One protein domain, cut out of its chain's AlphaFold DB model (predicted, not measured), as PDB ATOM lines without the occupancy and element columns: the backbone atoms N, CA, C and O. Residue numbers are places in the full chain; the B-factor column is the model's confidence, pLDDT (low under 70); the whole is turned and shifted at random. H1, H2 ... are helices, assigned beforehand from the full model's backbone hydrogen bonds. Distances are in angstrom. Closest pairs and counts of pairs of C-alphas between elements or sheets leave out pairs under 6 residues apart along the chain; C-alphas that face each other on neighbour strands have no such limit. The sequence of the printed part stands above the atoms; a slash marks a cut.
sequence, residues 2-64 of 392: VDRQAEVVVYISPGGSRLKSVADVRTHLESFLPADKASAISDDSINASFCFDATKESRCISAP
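This is residues 2 to 64 of the 392 residues of an uncharacterized protein of Hymenolepis diminuta (UniProt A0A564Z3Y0). With little regular structure, the domain is an elongated loop of chain that runs out and folds back: residues 2 to 21 lead to H1, H2 turns at the far end, and H3 starts the return to residue 64. Residues 11 to 12 pair antiparallel with 18 to 19, and residues 31 to 36 stick out. The 63 printed residues, with three named helices in the order H1, H2, H3 and no named strand, are all helix by class, with 22 in named elements. The whole is only just compact, close to loose, with a radius of gyration of the C-alphas of 12.8 A and spans of 38 by 23 by 15 A.

H1, residues 22 to 32, begins at C-alpha (253.893, 106.611, 329.613) and spans 15.5 A. H2 is residues 35 to 38, 5.1 A. H3, residues 43 to 49, spans 9.8 A and ends at (246.907, 107.814, 336.810).

H1 touches H3, about perpendicular at 87 degrees; their closest C-alphas, Val 22 and Ile 46, are 6.5 A apart. H1 and H2 only just touch, with 3 pairs of C-alphas within 8 A, the closest being Glu 30 and Ala 38 at 5.2 A. H2 and H3 are apart. In H1 and H3 every O i to N i+4 pair is within hydrogen-bond range; H2 is too short for one.

The C-alphas of Asp 36 and Pro 64, the two farthest apart, are 39.4 A apart. The printed part has no cut, and both links are tight. Residues 2 to 8 and 54 to 64 have pLDDT under 70.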
ATOM      1  N   VAL A   2     256.249  93.250 339.825       35.41
ATOM      2  CA  VAL A   2     257.442  94.092 339.979       35.41
ATOM      3  C   VAL A   2     258.501  93.238 340.665       35.41
ATOM      4  O   VAL A   2     258.240  92.664 341.722       35.41
ATOM      5  N   ASP A   3     259.650  93.122 340.012       35.09
ATOM      6  CA  ASP A   3     260.832  92.416 340.499       35.09
ATOM      7  C   ASP A   3     261.492  93.236 341.618       35.09
ATOM      8  O   ASP A   3     261.647  94.452 341.497       35.09
ATOM      9  N   ARG A   4     261.882  92.582 342.716       38.50
ATOM     10  CA  ARG A   4     262.504  93.232 343.880       38.50
ATOM     11  C   ARG A   4     263.996  93.544 343.722       38.50
ATOM     12  O   ARG A   4     264.578  94.077 344.663       38.50
ATOM     13  N   GLN A   5     264.595  93.290 342.558       42.88
ATOM     14  CA  GLN A   5     265.866  93.911 342.162       42.88
ATOM     15  C   GLN A   5     265.706  95.131 341.238       42.88
ATOM     16  O   GLN A   5     266.702  95.771 340.910       42.88
ATOM     17  N   ALA A   6     264.485  95.489 340.828       46.12
ATOM     18  CA  ALA A   6     264.257  96.584 339.893       46.12
ATOM     19  C   ALA A   6     263.685  97.835 340.581       46.12
ATOM     20  O   ALA A   6     262.596  97.805 341.150       46.12
ATOM     21  N   GLU A   7     264.345  98.982 340.399       56.09
ATOM     22  CA  GLU A   7     263.823 100.331 340.709       56.09
ATOM     23  C   GLU A   7     262.664 100.755 339.767       56.09
ATOM     24  O   GLU A   7     262.418 101.937 339.541       56.09
ATOM     25  N   VAL A   8     261.972  99.788 339.156       62.53
ATOM     26  CA  VAL A   8     261.138  99.961 337.961       62.53
ATOM     27  C   VAL A   8     259.733  99.437 338.229       62.53
ATOM     28  O   VAL A   8     259.515  98.226 338.316       62.53
ATOM     29  N   VAL A   9     258.752 100.339 338.292       72.25
ATOM     30  CA  VAL A   9     257.338  99.947 338.329       72.25
ATOM     31  C   VAL A   9     256.922  99.439 336.949       72.25
ATOM     32  O   VAL A   9     257.206 100.054 335.921       72.25
ATOM     33  N   VAL A  10     256.236  98.296 336.923       80.25
ATOM     34  CA  VAL A  10     255.740  97.667 335.695       80.25
ATOM     35  C   VAL A  10     254.265  97.336 335.864       80.25
ATOM     36  O   VAL A  10     253.900  96.390 336.572       80.25
ATOM     37  N   TYR A  11     253.419  98.088 335.167       81.44
ATOM     38  CA  TYR A  11     251.994  97.800 335.079       81.44
ATOM     39  C   TYR A  11     251.759  96.650 334.092       81.44
ATOM     40  O   TYR A  11     252.467  96.505 333.096       81.44
ATOM     41  N   ILE A  12     250.770  95.805 334.382       84.12
ATOM     42  CA  ILE A  12     250.360  94.698 333.511       84.12
ATOM     43  C   ILE A  12     248.947  95.009 333.032       84.12
ATOM     44  O   ILE A  12     248.049  95.180 333.856       84.12
ATOM     45  N   SER A  13     248.752  95.115 331.720       82.50
ATOM     46  CA  SER A  13     247.424  95.368 331.162       82.50
ATOM     47  C   SER A  13     246.523  94.125 331.249       82.50
ATOM     48  O   SER A  13     247.027  93.010 331.411       82.50
ATOM     49  N   PRO A  14     245.192  94.260 331.080       73.00
ATOM     50  CA  PRO A  14     244.287  93.108 331.013       73.00
ATOM     51  C   PRO A  14     244.623  92.107 329.893       73.00
ATOM     52  O   PRO A  14     244.256  90.941 329.996       73.00
ATOM     53  N   GLY A  15     245.339  92.543 328.847       75.56
ATOM     54  CA  GLY A  15     245.868  91.688 327.778       75.56
ATOM     55  C   GLY A  15     247.253  91.087 328.062       75.56
ATOM     56  O   GLY A  15     247.857  90.515 327.161       75.56
ATOM     57  N   GLY A  16     247.796  91.251 329.273       78.44
ATOM     58  CA  GLY A  16     249.112  90.740 329.676       78.44
ATOM     59  C   GLY A  16     250.311  91.597 329.247       78.44
ATOM     60  O   GLY A  16     251.449  91.255 329.568       78.44
ATOM     61  N   SER A  17     250.096  92.722 328.558       80.06
ATOM     62  CA  SER A  17     251.178  93.607 328.105       80.06
ATOM     63  C   SER A  17     251.885  94.266 329.296       80.06
ATOM     64  O   SER A  17     251.229  94.784 330.200       80.06
ATOM     65  N   ARG A  18     253.225  94.273 329.292       83.94
ATOM     66  CA  ARG A  18     254.051  94.912 330.333       83.94
ATOM     67  C   ARG A  18     254.306  96.371 329.950       83.94
ATOM     68  O   ARG A  18     255.024  96.623 328.991       83.94
ATOM     69  N   LEU A  19     253.736  97.307 330.703       87.44
ATOM     70  CA  LEU A  19     253.828  98.749 330.468       87.44
ATOM     71  C   LEU A  19     254.800  99.346 331.497       87.44
ATOM     72  O   LEU A  19     254.550  99.259 332.702       87.44
ATOM     73  N   LYS A  20     255.926  99.897 331.033       86.75
ATOM     74  CA  LYS A  20     257.025 100.407 331.878       86.75
ATOM     75  C   LYS A  20     257.156 101.931 331.831       86.75
ATOM     76  O   LYS A  20     257.908 102.508 332.609       86.75
ATOM     77  N   SER A  21     256.456 102.573 330.902       85.69
ATOM     78  CA  SER A  21     256.505 104.007 330.655       85.69
ATOM     79  C   SER A  21     255.159 104.545 330.165       85.69
ATOM     80  O   SER A  21     254.284 103.803 329.714       85.69
ATOM     81  N   VAL A  22     255.025 105.872 330.196       87.69
ATOM     82  CA  VAL A  22     253.893 106.611 329.613       87.69
ATOM     83  C   VAL A  22     253.733 106.301 328.120       87.69
ATOM     84  O   VAL A  22     252.612 106.120 327.651       87.69
ATOM     85  N   ALA A  23     254.847 106.176 327.388       88.88
ATOM     86  CA  ALA A  23     254.842 105.838 325.967       88.88
ATOM     87  C   ALA A  23     254.246 104.443 325.717       88.88
ATOM     88  O   ALA A  23     253.402 104.303 324.836       88.88
ATOM     89  N   ASP A  24     254.589 103.445 326.543       87.19
ATOM     90  CA  ASP A  24     253.995 102.105 326.442       87.19
ATOM     91  C   ASP A  24     252.482 102.149 326.694       87.19
ATOM     92  O   ASP A  24     251.716 101.502 325.983       87.19
ATOM     93  N   VAL A  25     252.032 102.929 327.690       87.75
ATOM     94  CA  VAL A  25     250.598 103.112 327.975       87.75
ATOM     95  C   VAL A  25     249.892 103.786 326.802       87.75
ATOM     96  O   VAL A  25     248.828 103.314 326.408       87.75
ATOM     97  N   ARG A  26     250.475 104.832 326.201       88.69
ATOM     98  CA  ARG A  26     249.927 105.476 324.998       88.69
ATOM     99  C   ARG A  26     249.806 104.483 323.842       88.69
ATOM    100  O   ARG A  26     248.705 104.306 323.333       88.69
ATOM    101  N   THR A  27     250.887 103.796 323.473       88.81
ATOM    102  CA  THR A  27     250.876 102.814 322.376       88.81
ATOM    103  C   THR A  27     249.876 101.684 322.643       88.81
ATOM    104  O   THR A  27     249.181 101.232 321.734       88.81
ATOM    105  N   HIS A  28     249.734 101.259 323.902       88.56
ATOM    106  CA  HIS A  28     248.719 100.287 324.286       88.56
ATOM    107  C   HIS A  28     247.295 100.844 324.113       88.56
ATOM    108  O   HIS A  28     246.464 100.188 323.489       88.56
ATOM    109  N   LEU A  29     247.010 102.062 324.579       87.88
ATOM    110  CA  LEU A  29     245.707 102.713 324.398       87.88
ATOM    111  C   LEU A  29     245.364 102.919 322.914       87.88
ATOM    112  O   LEU A  29     244.240 102.633 322.516       87.88
ATOM    113  N   GLU A  30     246.326 103.328 322.086       89.44
ATOM    114  CA  GLU A  30     246.177 103.465 320.626       89.44
ATOM    115  C   GLU A  30     245.875 102.130 319.926       89.44
ATOM    116  O   GLU A  30     245.162 102.111 318.927       89.44
ATOM    117  N   SER A  31     246.362 101.005 320.461       86.88
ATOM    118  CA  SER A  31     246.062  99.672 319.916       86.88
ATOM    119  C   SER A  31     244.665  99.134 320.278       86.88
ATOM    120  O   SER A  31     244.176  98.225 319.610       86.88
ATOM    121  N   PHE A  32     244.010  99.697 321.304       83.38
ATOM    122  CA  PHE A  32     242.691  99.257 321.791       83.38
ATOM    123  C   PHE A  32     241.556 100.271 321.567       83.38
ATOM    124  O   PHE A  32     240.386  99.885 321.577       83.38
ATOM    125  N   LEU A  33     241.866 101.557 321.381       85.69
ATOM    126  CA  LEU A  33     240.887 102.633 321.214       85.69
ATOM    127  C   LEU A  33     240.953 103.235 319.801       85.69
ATOM    128  O   LEU A  33     242.033 103.336 319.226       85.69
ATOM    129  N   PRO A  34     239.826 103.731 319.249       86.50
ATOM    130  CA  PRO A  34     239.852 104.553 318.041       86.50
ATOM    131  C   PRO A  34     240.781 105.764 318.205       86.50
ATOM    132  O   PRO A  34     240.824 106.361 319.284       86.50
ATOM    133  N   ALA A  35     241.469 106.166 317.133       81.44
ATOM    134  CA  ALA A  35     242.492 107.219 317.162       81.44
ATOM    135  C   ALA A  35     242.017 108.529 317.823       81.44
ATOM    136  O   ALA A  35     242.739 109.099 318.640       81.44
ATOM    137  N   ASP A  36     240.776 108.956 317.564       82.38
ATOM    138  CA  ASP A  36     240.168 110.162 318.157       82.38
ATOM    139  C   ASP A  36     239.977 110.073 319.683       82.38
ATOM    140  O   ASP A  36     239.847 111.087 320.367       82.38
ATOM    141  N   LYS A  37     239.904 108.852 320.230       83.94
ATOM    142  CA  LYS A  37     239.744 108.582 321.667       83.94
ATOM    143  C   LYS A  37     241.080 108.352 322.356       83.94
ATOM    144  O   LYS A  37     241.243 108.825 323.473       83.94
ATOM    145  N   ALA A  38     242.034 107.703 321.687       83.25
ATOM    146  CA  ALA A  38     243.403 107.593 322.180       83.25
ATOM    147  C   ALA A  38     244.091 108.972 322.238       83.25
ATOM    148  O   ALA A  38     244.628 109.349 323.275       83.25
ATOM    149  N   SER A  39     243.972 109.777 321.174       83.00
ATOM    150  CA  SER A  39     244.596 111.110 321.074       83.00
ATOM    151  C   SER A  39     244.033 112.139 322.063       83.00
ATOM    152  O   SER A  39     244.684 113.139 322.351       83.00
ATOM    153  N   ALA A  40     242.827 111.910 322.594       86.88
ATOM    154  CA  ALA A  40     242.227 112.756 323.626       86.88
ATOM    155  C   ALA A  40     242.840 112.536 325.025       86.88
ATOM    156  O   ALA A  40     242.580 113.325 325.934       86.88
ATOM    157  N   ILE A  41     243.639 111.480 325.214       87.25
ATOM    158  CA  ILE A  41     244.298 111.154 326.482       87.25
ATOM    159  C   ILE A  41     245.711 111.758 326.468       87.25
ATOM    160  O   ILE A  41     246.623 111.264 325.802       87.25
ATOM    161  N   SER A  42     245.895 112.852 327.210       88.62
ATOM    162  CA  SER A  42     247.198 113.513 327.352       88.62
ATOM    163  C   SER A  42     248.175 112.703 328.213       88.62
ATOM    164  O   SER A  42     247.762 111.951 329.099       88.62
ATOM    165  N   ASP A  43     249.480 112.918 328.015       86.75
ATOM    166  CA  ASP A  43     250.521 112.325 328.873       86.75
ATOM    167  C   ASP A  43     250.356 112.739 330.339       86.75
ATOM    168  O   ASP A  43     250.582 111.932 331.235       86.75
ATOM    169  N   ASP A  44     249.889 113.963 330.601       85.69
ATOM    170  CA  ASP A  44     249.598 114.440 331.958       85.69
ATOM    171  C   ASP A  44     248.467 113.640 332.622       85.69
ATOM    172  O   ASP A  44     248.543 113.327 333.809       85.69
ATOM    173  N   SER A  45     247.449 113.234 331.854       84.38
ATOM    174  CA  SER A  45     246.366 112.368 332.347       84.38
ATOM    175  C   SER A  45     246.867 110.953 332.656       84.38
ATOM    176  O   SER A  45     246.416 110.329 333.621       84.38
ATOM    177  N   ILE A  46     247.824 110.451 331.867       86.12
ATOM    178  CA  ILE A  46     248.486 109.164 332.115       86.12
ATOM    179  C   ILE A  46     249.365 109.267 333.370       86.12
ATOM    180  O   ILE A  46     249.221 108.446 334.268       86.12
ATOM    181  N   ASN A  47     250.196 110.304 333.500       85.44
ATOM    182  CA  ASN A  47     251.053 110.539 334.672       85.44
ATOM    183  C   ASN A  47     250.263 110.778 335.972       85.44
ATOM    184  O   ASN A  47     250.726 110.411 337.048       85.44
ATOM    185  N   ALA A  48     249.060 111.353 335.892       83.31
ATOM    186  CA  ALA A  48     248.157 111.473 337.038       83.31
ATOM    187  C   ALA A  48     247.556 110.123 337.485       83.31
ATOM    188  O   ALA A  48     247.091 110.005 338.619       83.31
ATOM    189  N   SER A  49     247.558 109.116 336.605       81.69
ATOM    190  CA  SER A  49     246.907 107.814 336.810       81.69
ATOM    191  C   SER A  49     247.890 106.657 337.049       81.69
ATOM    192  O   SER A  49     247.537 105.691 337.723       81.69
ATOM    193  N   PHE A  50     249.110 106.750 336.513       81.50
ATOM    194  CA  PHE A  50     250.155 105.724 336.563       81.50
ATOM    195  C   PHE A  50     251.439 106.306 337.163       81.50
ATOM    196  O   PHE A  50     251.998 107.271 336.645       81.50
ATOM    197  N   CYS A  51     251.937 105.697 338.239       80.81
ATOM    198  CA  CYS A  51     253.152 106.114 338.926       80.81
ATOM    199  C   CYS A  51     254.299 105.152 338.592       80.81
ATOM    200  O   CYS A  51     254.461 104.118 339.227       80.81
ATOM    201  N   PHE A  52     255.125 105.497 337.604       79.19
ATOM    202  CA  PHE A  52     256.270 104.658 337.216       79.19
ATOM    203  C   PHE A  52     257.454 104.705 338.207       79.19
ATOM    204  O   PHE A  52     258.445 104.000 338.028       79.19
ATOM    205  N   ASP A  53     257.353 105.527 339.254       72.50
ATOM    206  CA  ASP A  53     258.380 105.730 340.271       72.50
ATOM    207  C   ASP A  53     258.129 104.839 341.498       72.50
ATOM    208  O   ASP A  53     257.238 105.097 342.315       72.50
ATOM    209  N   ALA A  54     258.973 103.816 341.654       66.88
ATOM    210  CA  ALA A  54     258.879 102.831 342.731       66.88
ATOM    211  C   ALA A  54     259.056 103.437 344.136       66.88
ATOM    212  O   ALA A  54     258.646 102.830 345.123       66.88
ATOM    213  N   THR A  55     259.638 104.636 344.250       65.12
ATOM    214  CA  THR A  55     259.823 105.331 345.535       65.12
ATOM    215  C   THR A  55     258.591 106.124 345.975       65.12
ATOM    216  O   THR A  55     258.471 106.467 347.152       65.12
ATOM    217  N   LYS A  56     257.663 106.412 345.049       66.75
ATOM    218  CA  LYS A  56     256.453 107.211 345.303       66.75
ATOM    219  C   LYS A  56     255.177 106.373 345.418       66.75
ATOM    220  O   LYS A  56     254.201 106.837 346.010       66.75
ATOM    221  N   GLU A  57     255.160 105.148 344.893       59.81
ATOM    222  CA  GLU A  57     253.977 104.287 344.937       59.81
ATOM    223  C   GLU A  57     253.847 103.554 346.289       59.81
ATOM    224  O   GLU A  57     254.325 102.443 346.491       59.81
ATOM    225  N   SER A  58     253.103 104.133 347.236       56.25
ATOM    226  CA  SER A  58     252.826 103.525 348.556       56.25
ATOM    227  C   SER A  58     251.966 102.246 348.522       56.25
ATOM    228  O   SER A  58     251.586 101.718 349.569       56.25
ATOM    229  N   ARG A  59     251.634 101.744 347.325       52.88
ATOM    230  CA  ARG A  59     250.728 100.611 347.079       52.88
ATOM    231  C   ARG A  59     251.450  99.336 346.620       52.88
ATOM    232  O   ARG A  59     250.785  98.386 346.205       52.88
ATOM    233  N   CYS A  60     252.781  99.294 346.709       51.66
ATOM    234  CA  CYS A  60     253.592  98.127 346.360       51.66
ATOM    235  C   CYS A  60     253.352  96.941 347.315       51.66
ATOM    236  O   CYS A  60     254.055  96.753 348.310       51.66
ATOM    237  N   ILE A  61     252.374  96.099 346.987       46.78
ATOM    238  CA  ILE A  61     252.223  94.767 347.585       46.78
ATOM    239  C   ILE A  61     253.400  93.873 347.176       46.78
ATOM    240  O   ILE A  61     253.767  93.811 346.003       46.78
ATOM    241  N   SER A  62     253.967  93.152 348.149       44.03
ATOM    242  CA  SER A  62     254.941  92.081 347.911       44.03
ATOM    243  C   SER A  62     254.406  91.100 346.866       44.03
ATOM    244  O   SER A  62     253.320  90.551 347.060       44.03
ATOM    245  N   ALA A  63     255.162  90.841 345.798       51.03
ATOM    246  CA  ALA A  63     254.852  89.719 344.920       51.03
ATOM    247  C   ALA A  63     254.986  88.393 345.706       51.03
ATOM    248  O   ALA A  63     255.910  88.277 346.519       51.03
ATOM    249  N   PRO A  64     254.082  87.414 345.509       39.22
ATOM    250  CA  PRO A  64     254.332  86.039 345.930       39.22
ATOM    251  C   PRO A  64     255.486  85.445 345.106       39.22
ATOM    252  O   PRO A  64     255.719  85.884 343.982       39.22
TER     253      PRO A  64